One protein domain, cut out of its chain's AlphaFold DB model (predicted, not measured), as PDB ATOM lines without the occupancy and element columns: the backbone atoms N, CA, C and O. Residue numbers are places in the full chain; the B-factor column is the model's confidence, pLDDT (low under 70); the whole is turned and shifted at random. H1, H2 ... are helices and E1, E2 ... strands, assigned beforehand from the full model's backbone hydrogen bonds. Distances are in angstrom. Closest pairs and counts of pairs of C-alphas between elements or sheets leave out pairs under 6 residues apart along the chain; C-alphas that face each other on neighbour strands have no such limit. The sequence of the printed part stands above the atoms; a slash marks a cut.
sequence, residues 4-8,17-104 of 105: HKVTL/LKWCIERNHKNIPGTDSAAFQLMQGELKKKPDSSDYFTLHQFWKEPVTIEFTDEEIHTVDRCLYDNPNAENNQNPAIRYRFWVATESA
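AT A GLANCE: This is residues 4 to 8 and 17 to 104 of the 105 residues of an uncharacterized protein of Nitrospirae bacterium (UniProt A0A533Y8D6). A short two-stranded ribbon, E1 with E2, has helix H2 packed beside E2 and helix H5 packed beside E1, while the longest helix, H4, starts straight from the end of E2 and folds back through a hairpin into H5. The short helix H1 packs across H4, and H3 lies beyond the other end of the ribbon in an arm whose residues 48 to 53 stick out. The printed part has 93 residues, with five named helices and two named strands in the order E1 H1 H2 H3 E2 H4 H5; the class is mostly helix, and the sheet E1 - E2 is antiparallel. The whole is compact, with a radius of gyration of the C-alphas of 14.1 A and spans of 36 by 32 by 23 A.

HOW THE PARTS SIT: E1, residues 4 to 8, and E2, residues 62 to 68, are antiparallel neighbours at 150 degrees between their directions. N 6 and O 65 are 2.9 A apart and N 63 and O 8 are 2.7 A apart, both within hydrogen-bond range. The closest C-alphas of E2 and H2, residues 34 to 44, are those of Phe 67 and Ala 35, 6.0 A apart. The closest C-alphas of E1 and H5, residues 92 to 102, are those of His 4 and Ala 100, 6.3 A apart. H5 and H4, residues 69 to 85, form a helical hairpin; they touch at a shallow tilt of 32 degrees, opposite ways, with the C-alphas of Arg 94 and Leu 79 closest at 6.0 A. H1, residues 17 to 22, touches H4, the C-alphas of Cys 20 and Cys 78 closest at 5.1 A; at 72 degrees they are only just about perpendicular. H1 and H2 only just touch, with 3 pairs of C-alphas within 8 A, the closest Leu 17 and Gln 40 at 7.5 A. H3, residues 52 to 60, touches no helix. Each O i to N i+4 pair is within hydrogen-bond range in H1, H2 and H3, against 12 of 13 in H4 and 2 of 7 in H5, where 6 of 8 O i to N i+3 pairs are within range.

IN THESE COORDINATES: E1 begins at C-alpha 4, (198.869, 101.623, 182.812). From first to last C-alpha, E2 is 19.3 A long, H4 23.8 A, H5 17.4 A and H2 15.3 A. H3 begins at C-alpha 52, (196.826, 131.881, 170.552), and H5 ends at C-alpha 102, (207.886, 100.399, 187.482).

THE WHOLE: The two C-alphas farthest apart, those of Ser 50 and Ala 104, are 41.5 A apart. Residues 9 to 16 are not printed, and C-alphas 8 and 17 are 12.2 A apart across this cut. Of the links that are printed whole, H1 to H2 is long, with 11 residues. Mean pLDDT of the printed part is 91.6; residues 99 to 104 are under 70.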
ATOM      1  N   HIS A   4     198.092 100.558 182.203       88.88
ATOM      2  CA  HIS A   4     198.869 101.623 182.812       88.88
ATOM      3  C   HIS A   4     198.319 102.962 182.380       88.88
ATOM      4  O   HIS A   4     198.177 103.242 181.191       88.88
ATOM      5  N   LYS A   5     198.036 103.824 183.350       92.44
ATOM      6  CA  LYS A   5     197.554 105.174 183.073       92.44
ATOM      7  C   LYS A   5     198.735 106.121 182.968       92.44
ATOM      8  O   LYS A   5     199.401 106.396 183.964       92.44
ATOM      9  N   VAL A   6     198.962 106.657 181.775       93.44
ATOM     10  CA  VAL A   6     199.998 107.662 181.528       93.44
ATOM     11  C   VAL A   6     199.325 108.989 181.211       93.44
ATOM     12  O   VAL A   6     198.545 109.105 180.266       93.44
ATOM     13  N   THR A   7     199.629 110.008 182.015       94.19
ATOM     14  CA  THR A   7     199.150 111.374 181.785       94.19
ATOM     15  C   THR A   7     200.177 112.158 180.980       94.19
ATOM     16  O   THR A   7     201.319 112.340 181.409       94.19
ATOM     17  N   LEU A   8     199.754 112.655 179.820       94.69
ATOM     18  CA  LEU A   8     200.558 113.417 178.868       94.69
ATOM     19  C   LEU A   8     199.849 114.735 178.569       94.69
ATOM     20  O   LEU A   8     198.627 114.796 178.583       94.69
ATOM     21  N   LEU A  17     203.207 110.712 168.539       97.44
ATOM     22  CA  LEU A  17     202.682 110.395 167.206       97.44
ATOM     23  C   LEU A  17     203.659 110.752 166.084       97.44
ATOM     24  O   LEU A  17     203.780 109.996 165.120       97.44
ATOM     25  N   LYS A  18     204.414 111.840 166.233       97.31
ATOM     26  CA  LYS A  18     205.515 112.180 165.329       97.31
ATOM     27  C   LYS A  18     206.492 111.013 165.198       97.31
ATOM     28  O   LYS A  18     206.814 110.609 164.089       97.31
ATOM     29  N   TRP A  19     206.939 110.429 166.309       97.69
ATOM     30  CA  TRP A  19     207.925 109.346 166.266       97.69
ATOM     31  C   TRP A  19     207.328 107.975 165.942       97.69
ATOM     32  O   TRP A  19     207.963 107.207 165.227       97.69
ATOM     33  N   CYS A  20     206.122 107.663 166.417       96.81
ATOM     34  CA  CYS A  20     205.488 106.357 166.203       96.81
ATOM     35  C   CYS A  20     204.680 106.233 164.907       96.81
ATOM     36  O   CYS A  20     204.423 105.117 164.453       96.81
ATOM     37  N   ILE A  21     204.261 107.336 164.294       95.62
ATOM     38  CA  ILE A  21     203.463 107.300 163.064       95.62
ATOM     39  C   ILE A  21     204.215 107.999 161.940       95.62
ATOM     40  O   ILE A  21     204.597 107.347 160.970       95.62
ATOM     41  N   GLU A  22     204.477 109.298 162.078       95.88
ATOM     42  CA  GLU A  22     205.013 110.110 160.975       95.88
ATOM     43  C   GLU A  22     206.444 109.707 160.597       95.88
ATOM     44  O   GLU A  22     206.777 109.615 159.417       95.88
ATOM     45  N   ARG A  23     207.283 109.423 161.598       96.31
ATOM     46  CA  ARG A  23     208.704 109.078 161.443       96.31
ATOM     47  C   ARG A  23     209.014 107.619 161.761       96.31
ATOM     48  O   ARG A  23     210.167 107.261 161.972       96.31
ATOM     49  N   ASN A  24     207.989 106.767 161.792       93.06
ATOM     50  CA  ASN A  24     208.178 105.337 162.019       93.06
ATOM     51  C   ASN A  24     208.631 104.593 160.765       93.06
ATOM     52  O   ASN A  24     209.226 103.527 160.871       93.06
ATOM     53  N   HIS A  25     208.335 105.114 159.569       90.38
ATOM     54  CA  HIS A  25     208.706 104.486 158.290       90.38
ATOM     55  C   HIS A  25     208.268 103.008 158.170       90.38
ATOM     56  O   HIS A  25     208.850 102.248 157.406       90.38
ATOM     57  N   LYS A  26     207.219 102.606 158.908       85.69
ATOM     58  CA  LYS A  26     206.735 101.217 159.060       85.69
ATOM     59  C   LYS A  26     207.741 100.246 159.712       85.69
ATOM     60  O   LYS A  26     207.602  99.038 159.540       85.69
ATOM     61  N   ASN A  27     208.717 100.750 160.471       89.19
ATOM     62  CA  ASN A  27     209.745  99.938 161.130       89.19
ATOM     63  C   ASN A  27     209.235  99.235 162.392       89.19
ATOM     64  O   ASN A  27     209.562  98.073 162.631       89.19
ATOM     65  N   ILE A  28     208.450  99.936 163.212       94.25
ATOM     66  CA  ILE A  28     207.945  99.418 164.484       94.25
ATOM     67  C   ILE A  28     206.458  99.074 164.317       94.25
ATOM     68  O   ILE A  28     205.676  99.963 163.968       94.25
ATOM     69  N   PRO A  29     206.052  97.806 164.516       95.00
ATOM     70  CA  PRO A  29     204.648  97.403 164.463       95.00
ATOM     71  C   PRO A  29     203.885  97.841 165.725       95.00
ATOM     72  O   PRO A  29     204.493  98.221 166.720       95.00
ATOM     73  N   GLY A  30     202.551  97.758 165.690       93.06
ATOM     74  CA  GLY A  30     201.688  98.049 166.845       93.06
ATOM     75  C   GLY A  30     201.333  99.528 167.026       93.06
ATOM     76  O   GLY A  30     200.671  99.886 167.997       93.06
ATOM     77  N   THR A  31     201.730 100.401 166.094       94.62
ATOM     78  CA  THR A  31     201.435 101.846 166.149       94.62
ATOM     79  C   THR A  31     200.020 102.207 165.671       94.62
ATOM     80  O   THR A  31     199.649 103.380 165.613       94.62
ATOM     81  N   ASP A  32     199.211 101.197 165.356       93.94
ATOM     82  CA  ASP A  32     197.795 101.251 164.991       93.94
ATOM     83  C   ASP A  32     196.854 100.796 166.124       93.94
ATOM     84  O   ASP A  32     195.636 100.718 165.922       93.94
ATOM     85  N   SER A  33     197.400 100.539 167.319       95.00
ATOM     86  CA  SER A  33     196.651 100.089 168.496       95.00
ATOM     87  C   SER A  33     195.619 101.109 169.003       95.00
ATOM     88  O   SER A  33     195.587 102.279 168.600       95.00
ATOM     89  N   ALA A  34     194.783 100.674 169.950       96.06
ATOM     90  CA  ALA A  34     193.748 101.508 170.551       96.06
ATOM     91  C   ALA A  34     194.324 102.780 171.197       96.06
ATOM     92  O   ALA A  34     193.796 103.870 170.957       96.06
ATOM     93  N   ALA A  35     195.434 102.688 171.938       95.50
ATOM     94  CA  ALA A  35     196.066 103.863 172.539       95.50
ATOM     95  C   ALA A  35     196.529 104.893 171.488       95.50
ATOM     96  O   ALA A  35     196.329 106.099 171.667       95.50
ATOM     97  N   PHE A  36     197.078 104.446 170.350       96.88
ATOM     98  CA  PHE A  36     197.476 105.342 169.256       96.88
ATOM     99  C   PHE A  36     196.285 105.987 168.549       96.88
ATOM    100  O   PHE A  36     196.354 107.156 168.155       96.88
ATOM    101  N   GLN A  37     195.177 105.262 168.401       97.25
ATOM    102  CA  GLN A  37     193.940 105.818 167.850       97.25
ATOM    103  C   GLN A  37     193.341 106.882 168.778       97.25
ATOM    104  O   GLN A  37     192.934 107.945 168.303       97.25
ATOM    105  N   LEU A  38     193.355 106.646 170.095       96.88
ATOM    106  CA  LEU A  38     192.927 107.624 171.097       96.88
ATOM    107  C   LEU A  38     193.796 108.884 171.055       96.88
ATOM    108  O   LEU A  38     193.262 109.986 170.954       96.88
ATOM    109  N   MET A  39     195.123 108.731 171.030       97.50
ATOM    110  CA  MET A  39     196.065 109.846 170.888       97.50
ATOM    111  C   MET A  39     195.778 110.702 169.647       97.50
ATOM    112  O   MET A  39     195.701 111.929 169.735       97.50
ATOM    113  N   GLN A  40     195.562 110.072 168.489       97.25
ATOM    114  CA  GLN A  40     195.187 110.786 167.266       97.25
ATOM    115  C   GLN A  40     193.829 111.486 167.407       97.25
ATOM    116  O   GLN A  40     193.654 112.606 166.927       97.25
ATOM    117  N   GLY A  41     192.869 110.843 168.077       97.38
ATOM    118  CA  GLY A  41     191.568 111.421 168.402       97.38
ATOM    119  C   GLY A  41     191.681 112.692 169.244       97.38
ATOM    120  O   GLY A  41     191.026 113.683 168.932       97.38
ATOM    121  N   GLU A  42     192.555 112.711 170.250       97.12
ATOM    122  CA  GLU A  42     192.786 113.899 171.079       97.12
ATOM    123  C   GLU A  42     193.352 115.076 170.286       97.12
ATOM    124  O   GLU A  42     192.934 116.212 170.507       97.12
ATOM    125  N   LEU A  43     194.253 114.831 169.330       95.81
ATOM    126  CA  LEU A  43     194.786 115.905 168.485       95.81
ATOM    127  C   LEU A  43     193.762 116.423 167.469       95.81
ATOM    128  O   LEU A  43     193.787 117.606 167.131       95.81
ATOM    129  N   LYS A  44     192.819 115.583 167.027       96.19
ATOM    130  CA  LYS A  44     191.703 116.003 166.158       96.19
ATOM    131  C   LYS A  44     190.712 116.935 166.858       96.19
ATOM    132  O   LYS A  44     190.003 117.662 166.174       96.19
ATOM    133  N   LYS A  45     190.685 116.964 168.197       95.06
ATOM    134  CA  LYS A  45     189.875 117.918 168.980       95.06
ATOM    135  C   LYS A  45     190.439 119.342 168.971       95.06
ATOM    136  O   LYS A  45     189.880 120.209 169.641       95.06
ATOM    137  N   LYS A  46     191.554 119.588 168.270       94.12
ATOM    138  CA  LYS A  46     192.155 120.919 168.165       94.12
ATOM    139  C   LYS A  46     191.098 121.920 167.679       94.12
ATOM    140  O   LYS A  46     190.515 121.695 166.621       94.12
ATOM    141  N   PRO A  47     190.859 123.015 168.422       92.44
ATOM    142  CA  PRO A  47     189.869 124.000 168.024       92.44
ATOM    143  C   PRO A  47     190.293 124.678 166.722       92.44
ATOM    144  O   PRO A  47     191.470 125.002 166.532       92.44
ATOM    145  N   ASP A  48     189.320 124.933 165.851       91.31
ATOM    146  CA  ASP A  48     189.493 125.769 164.664       91.31
ATOM    147  C   ASP A  48     189.444 127.248 165.076       91.31
ATOM    148  O   ASP A  48     188.458 127.957 164.894       91.31
ATOM    149  N   SER A  49     190.487 127.673 165.785       89.31
ATOM    150  CA  SER A  49     190.635 129.024 166.315       89.31
ATOM    151  C   SER A  49     192.040 129.534 166.032       89.31
ATOM    152  O   SER A  49     193.020 128.802 166.172       89.31
ATOM    153  N   SER A  50     192.140 130.807 165.658       88.94
ATOM    154  CA  SER A  50     193.405 131.538 165.555       88.94
ATOM    155  C   SER A  50     193.820 132.191 166.878       88.94
ATOM    156  O   SER A  50     194.903 132.773 166.953       88.94
ATOM    157  N   ASP A  51     192.996 132.086 167.929       95.06
ATOM    158  CA  ASP A  51     193.320 132.615 169.250       95.06
ATOM    159  C   ASP A  51     194.465 131.820 169.890       95.06
ATOM    160  O   ASP A  51     194.335 130.647 170.259       95.06
ATOM    161  N   TYR A  52     195.607 132.490 170.036       91.50
ATOM    162  CA  TYR A  52     196.826 131.881 170.552       91.50
ATOM    163  C   TYR A  52     196.645 131.338 171.972       91.50
ATOM    164  O   TYR A  52     197.176 130.274 172.293       91.50
ATOM    165  N   PHE A  53     195.891 132.041 172.822       93.56
ATOM    166  CA  PHE A  53     195.672 131.624 174.205       93.56
ATOM    167  C   PHE A  53     194.885 130.310 174.275       93.56
ATOM    168  O   PHE A  53     195.332 129.366 174.928       93.56
ATOM    169  N   THR A  54     193.784 130.216 173.530       93.38
ATOM    170  CA  THR A  54     192.954 129.011 173.402       93.38
ATOM    171  C   THR A  54     193.764 127.835 172.862       93.38
ATOM    172  O   THR A  54     193.722 126.738 173.423       93.38
ATOM    173  N   LEU A  55     194.563 128.048 171.809       94.31
ATOM    174  CA  LEU A  55     195.432 127.001 171.262       94.31
ATOM    175  C   LEU A  55     196.478 126.544 172.279       94.31
ATOM    176  O   LEU A  55     196.710 125.349 172.453       94.31
ATOM    177  N   HIS A  56     197.109 127.485 172.971       93.44
ATOM    178  CA  HIS A  56     198.120 127.175 173.969       93.44
ATOM    179  C   HIS A  56     197.535 126.409 175.167       93.44
ATOM    180  O   HIS A  56     198.170 125.472 175.656       93.44
ATOM    181  N   GLN A  57     196.318 126.746 175.610       95.38
ATOM    182  CA  GLN A  57     195.596 125.973 176.626       95.38
ATOM    183  C   GLN A  57     195.272 124.561 176.133       95.38
ATOM    184  O   GLN A  57     195.566 123.599 176.840       95.38
ATOM    185  N   PHE A  58     194.771 124.427 174.900       95.88
ATOM    186  CA  PHE A  58     194.499 123.129 174.281       95.88
ATOM    187  C   PHE A  58     195.740 122.227 174.284       95.88
ATOM    188  O   PHE A  58     195.657 121.061 174.671       95.88
ATOM    189  N   TRP A  59     196.901 122.752 173.889       96.12
ATOM    190  CA  TRP A  59     198.123 121.952 173.805       96.12
ATOM    191  C   TRP A  59     198.701 121.548 175.170       96.12
ATOM    192  O   TRP A  59     199.332 120.493 175.292       96.12
ATOM    193  N   LYS A  60     198.498 122.379 176.197       96.12
ATOM    194  CA  LYS A  60     198.951 122.116 177.571       96.12
ATOM    195  C   LYS A  60     198.004 121.239 178.378       96.12
ATOM    196  O   LYS A  60     198.405 120.771 179.440       96.12
ATOM    197  N   GLU A  61     196.786 121.020 177.897       96.50
ATOM    198  CA  GLU A  61     195.797 120.212 178.596       96.50
ATOM    199  C   GLU A  61     196.324 118.785 178.826       96.50
ATOM    200  O   GLU A  61     196.779 118.139 177.870       96.50
ATOM    201  N   PRO A  62     196.317 118.301 180.083       96.25
ATOM    202  CA  PRO A  62     196.694 116.937 180.396       96.25
ATOM    203  C   PRO A  62     195.589 115.968 179.967       96.25
ATOM    204  O   PRO A  62     194.413 116.165 180.259       96.25
ATOM    205  N   VAL A  63     195.995 114.885 179.323       96.06
ATOM    206  CA  VAL A  63     195.163 113.767 178.901       96.06
ATOM    207  C   VAL A  63     195.759 112.504 179.508       96.06
ATOM    208  O   VAL A  63     196.943 112.215 179.327       96.06
ATOM    209  N   THR A  64     194.939 111.744 180.222       95.56
ATOM    210  CA  THR A  64     195.306 110.413 180.706       95.56
ATOM    211  C   THR A  64     194.861 109.373 179.693       95.56
ATOM    212  O   THR A  64     193.678 109.291 179.371       95.56
ATOM    213  N   ILE A  65     195.812 108.581 179.208       94.81
ATOM    214  CA  ILE A  65     195.559 107.468 178.296       94.81
ATOM    215  C   ILE A  65     195.965 106.185 179.007       94.81
ATOM    216  O   ILE A  65     196.957 106.146 179.738       94.81
ATOM    217  N   GLU A  66     195.145 105.159 178.834       94.00
ATOM    218  CA  GLU A  66     195.405 103.826 179.347       94.00
ATOM    219  C   GLU A  66     196.122 103.018 178.265       94.00
ATOM    220  O   GLU A  66     195.659 102.969 177.126       94.00
ATOM    221  N   PHE A  67     197.264 102.445 178.625       93.81
ATOM    222  CA  PHE A  67     198.121 101.664 177.741       93.81
ATOM    223  C   PHE A  67     198.247 100.241 178.271       93.81
ATOM    224  O   PHE A  67     198.359 100.038 179.481       93.81
ATOM    225  N   THR A  68     198.298  99.257 177.383       93.62
ATOM    226  CA  THR A  68     198.803  97.926 177.735       93.62
ATOM    227  C   THR A  68     200.331  97.936 177.845       93.62
ATOM    228  O   THR A  68     201.002  98.862 177.381       93.62
ATOM    229  N   ASP A  69     200.898  96.876 178.426       91.38
ATOM    230  CA  ASP A  69     202.351  96.656 178.443       91.38
ATOM    231  C   ASP A  69     202.956  96.716 177.027       91.38
ATOM    232  O   ASP A  69     203.957  97.389 176.782       91.38
ATOM    233  N   GLU A  70     202.309  96.054 176.064       92.62
ATOM    234  CA  GLU A  70     202.742  96.008 174.661       92.62
ATOM    235  C   GLU A  70     202.715  97.391 173.999       92.62
ATOM    236  O   GLU A  70     203.623  97.745 173.239       92.62
ATOM    237  N   GLU A  71     201.702  98.201 174.308       95.31
ATOM    238  CA  GLU A  71     201.598  99.566 173.796       95.31
ATOM    239  C   GLU A  71     202.683 100.465 174.396       95.31
ATOM    240  O   GLU A  71     203.301 101.240 173.663       95.31
ATOM    241  N   ILE A  72     202.987 100.327 175.693       94.50
ATOM    242  CA  ILE A  72     204.110 101.043 176.317       94.50
ATOM    243  C   ILE A  72     205.432 100.663 175.657       94.50
ATOM    244  O   ILE A  72     206.208 101.552 175.304       94.50
ATOM    245  N   HIS A  73     205.690  99.370 175.457       92.56
ATOM    246  CA  HIS A  73     206.917  98.918 174.804       92.56
ATOM    247  C   HIS A  73     207.029  99.439 173.370       92.56
ATOM    248  O   HIS A  73     208.106  99.865 172.953       92.56
ATOM    249  N   THR A  74     205.916  99.466 172.637       95.62
ATOM    250  CA  THR A  74     205.856 100.064 171.300       95.62
ATOM    251  C   THR A  74     206.231 101.545 171.346       95.62
ATOM    252  O   THR A  74     207.111 101.971 170.599       95.62
ATOM    253  N   VAL A  75     205.623 102.327 172.249       96.00
ATOM    254  CA  VAL A  75     205.929 103.758 172.392       96.00
ATOM    255  C   VAL A  75     207.388 103.981 172.788       96.00
ATOM    256  O   VAL A  75     208.061 104.803 172.165       96.00
ATOM    257  N   ASP A  76     207.900 103.250 173.781       94.25
ATOM    258  CA  ASP A  76     209.293 103.384 174.216       94.25
ATOM    259  C   ASP A  76     210.263 103.148 173.059       94.25
ATOM    260  O   ASP A  76     211.181 103.942 172.833       94.25
ATOM    261  N   ARG A  77     210.004 102.097 172.278       94.81
ATOM    262  CA  ARG A  77     210.802 101.756 171.111       94.81
ATOM    263  C   ARG A  77     210.743 102.847 170.050       94.81
ATOM    264  O   ARG A  77     211.794 103.229 169.548       94.81
ATOM    265  N   CYS A  78     209.574 103.423 169.749       96.62
ATOM    266  CA  CYS A  78     209.498 104.551 168.810       96.62
ATOM    267  C   CYS A  78     210.333 105.745 169.269       96.62
ATOM    268  O   CYS A  78     210.999 106.379 168.457       96.62
ATOM    269  N   LEU A  79     210.265 106.080 170.562       96.38
ATOM    270  CA  LEU A  79     210.960 107.228 171.145       96.38
ATOM    271  C   LEU A  79     212.464 106.965 171.332       96.38
ATOM    272  O   LEU A  79     213.218 107.889 171.651       96.38
ATOM    273  N   TYR A  80     212.908 105.727 171.130       94.94
ATOM    274  CA  TYR A  80     214.311 105.348 171.153       94.94
ATOM    275  C   TYR A  80     214.875 105.130 169.746       94.94
ATOM    276  O   TYR A  80     215.745 105.887 169.313       94.94
ATOM    277  N   ASP A  81     214.356 104.140 169.022       95.62
ATOM    278  CA  ASP A  81     214.896 103.658 167.751       95.62
ATOM    279  C   ASP A  81     214.807 104.726 166.655       95.62
ATOM    280  O   ASP A  81     215.805 104.994 165.991       95.62
ATOM    281  N   ASN A  82     213.646 105.372 166.479       96.19
ATOM    282  CA  ASN A  82     213.437 106.299 165.360       96.19
ATOM    283  C   ASN A  82     214.278 107.585 165.495       96.19
ATOM    284  O   ASN A  82     214.946 107.941 164.522       96.19
ATOM    285  N   PRO A  83     214.351 108.259 166.667       96.31
ATOM    286  CA  PRO A  83     215.285 109.366 166.859       96.31
ATOM    287  C   PRO A  83     216.736 108.964 166.616       96.31
ATOM    288  O   PRO A  83     217.441 109.668 165.898       96.31
ATOM    289  N   ASN A  84     217.170 107.818 167.148       95.56
ATOM    290  CA  ASN A  84     218.549 107.356 166.993       95.56
ATOM    291  C   ASN A  84     218.888 107.017 165.535       95.56
ATOM    292  O   ASN A  84     219.960 107.386 165.062       95.56
ATOM    293  N   ALA A  85     217.970 106.381 164.800       95.19
ATOM    294  CA  ALA A  85     218.143 106.071 163.380       95.19
ATOM    295  C   ALA A  85     218.344 107.331 162.520       95.19
ATOM    296  O   ALA A  85     219.000 107.290 161.482       95.19
ATOM    297  N   GLU A  86     217.803 108.462 162.969       94.75
ATOM    298  CA  GLU A  86     217.907 109.753 162.295       94.75
ATOM    299  C   GLU A  86     218.940 110.696 162.939       94.75
ATOM    300  O   GLU A  86     219.013 111.863 162.560       94.75
ATOM    301  N   ASN A  87     219.756 110.203 163.880       95.25
ATOM    302  CA  ASN A  87     220.750 110.974 164.645       95.25
ATOM    303  C   ASN A  87     220.165 112.171 165.426       95.25
ATOM    304  O   ASN A  87     220.823 113.197 165.606       95.25
ATOM    305  N   ASN A  88     218.933 112.035 165.914       95.88
ATOM    306  CA  ASN A  88     218.249 113.012 166.753       95.88
ATOM    307  C   ASN A  88     218.316 112.632 168.240       95.88
ATOM    308  O   ASN A  88     218.330 111.459 168.605       95.88
ATOM    309  N   GLN A  89     218.277 113.638 169.118       94.38
ATOM    310  CA  GLN A  89     218.160 113.416 170.561       94.38
ATOM    311  C   GLN A  89     216.834 112.720 170.902       94.38
ATOM    312  O   GLN A  89     215.775 113.105 170.400       94.38
ATOM    313  N   ASN A  90     216.881 111.742 171.814       94.44
ATOM    314  CA  ASN A  90     215.670 111.101 172.314       94.44
ATOM    315  C   ASN A  90     214.764 112.118 173.031       94.44
ATOM    316  O   ASN A  90     215.231 112.869 173.895       94.44
ATOM    317  N   PRO A  91     213.461 112.142 172.717       94.94
ATOM    318  CA  PRO A  91     212.530 113.077 173.322       94.94
ATOM    319  C   PRO A  91     212.334 112.769 174.811       94.94
ATOM    320  O   PRO A  91     212.092 111.629 175.209       94.94
ATOM    321  N   ALA A  92     212.353 113.811 175.646       92.50
ATOM    322  CA  ALA A  92     212.210 113.682 177.100       92.50
ATOM    323  C   ALA A  92     210.878 113.040 177.539       92.50
ATOM    324  O   ALA A  92     210.786 112.496 178.637       92.50
ATOM    325  N   ILE A  93     209.848 113.058 176.681       92.62
ATOM    326  CA  ILE A  93     208.564 112.398 176.959       92.62
ATOM    327  C   ILE A  93     208.713 110.885 177.175       92.62
ATOM    328  O   ILE A  93     207.901 110.294 177.882       92.62
ATOM    329  N   ARG A  94     209.791 110.278 176.661       92.62
ATOM    330  CA  ARG A  94     210.120 108.862 176.839       92.62
ATOM    331  C   ARG A  94     210.114 108.419 178.304       92.62
ATOM    332  O   ARG A  94     209.552 107.376 178.619       92.62
ATOM    333  N   TYR A  95     210.624 109.247 179.218       89.06
ATOM    334  CA  TYR A  95     210.671 108.919 180.649       89.06
ATOM    335  C   TYR A  95     209.284 108.700 181.278       89.06
ATOM    336  O   TYR A  95     209.175 108.001 182.283       89.06
ATOM    337  N   ARG A  96     208.207 109.248 180.695       88.69
ATOM    338  CA  ARG A  96     206.833 109.009 181.176       88.69
ATOM    339  C   ARG A  96     206.383 107.566 180.980       88.69
ATOM    340  O   ARG A  96     205.580 107.082 181.769       88.69
ATOM    341  N   PHE A  97     206.909 106.903 179.957       87.50
ATOM    342  CA  PHE A  97     206.578 105.520 179.632       87.50
ATOM    343  C   PHE A  97     207.435 104.525 180.419       87.50
ATOM    344  O   PHE A  97     207.007 103.402 180.630       87.50
ATOM    345  N   TRP A  98     208.592 104.949 180.937       78.50
ATOM    346  CA  TRP A  98     209.430 104.140 181.831       78.50
ATOM    347  C   TRP A  98     208.845 104.034 183.245       78.50
ATOM    348  O   TRP A  98     208.616 102.936 183.742       78.50
ATOM    349  N   VAL A  99     208.522 105.168 183.873       62.44
ATOM    350  CA  VAL A  99     208.045 105.215 185.274       62.44
ATOM    351  C   VAL A  99     206.702 104.494 185.465       62.44
ATOM    352  O   VAL A  99     206.431 103.937 186.529       62.44
ATOM    353  N   ALA A 100     205.860 104.472 184.428       59.62
ATOM    354  CA  ALA A 100     204.588 103.756 184.458       59.62
ATOM    355  C   ALA A 100     204.782 102.235 184.584       59.62
ATOM    356  O   ALA A 100     204.031 101.596 185.313       59.62
ATOM    357  N   THR A 101     205.832 101.676 183.969       53.75
ATOM    358  CA  THR A 101     206.136 100.235 184.049       53.75
ATOM    359  C   THR A 101     206.666  99.803 185.415       53.75
ATOM    360  O   THR A 101     206.395  98.686 185.843       53.75
ATOM    361  N   GLU A 102     207.362 100.687 186.137       52.12
ATOM    362  CA  GLU A 102     207.886 100.399 187.482       52.12
ATOM    363  C   GLU A 102     206.803 100.452 188.570       52.12
ATOM    364  O   GLU A 102     206.913  99.777 189.587       52.12
ATOM    365  N   SER A 103     205.738 101.233 188.362       50.47
ATOM    366  CA  SER A 103     204.689 101.453 189.372       50.47
ATOM    367  C   SER A 103     203.608 100.359 189.401       50.47
ATOM    368  O   SER A 103     202.676 100.454 190.197       50.47
ATOM    369  N   ALA A 104     203.700  99.347 188.533       46.75
ATOM    370  CA  ALA A 104     202.743  98.238 188.432       46.75
ATOM    371  C   ALA A 104     203.172  96.975 189.207       46.75
ATOM    372  O   ALA A 104     202.808  95.861 188.824       46.75
TER     373      ALA A 104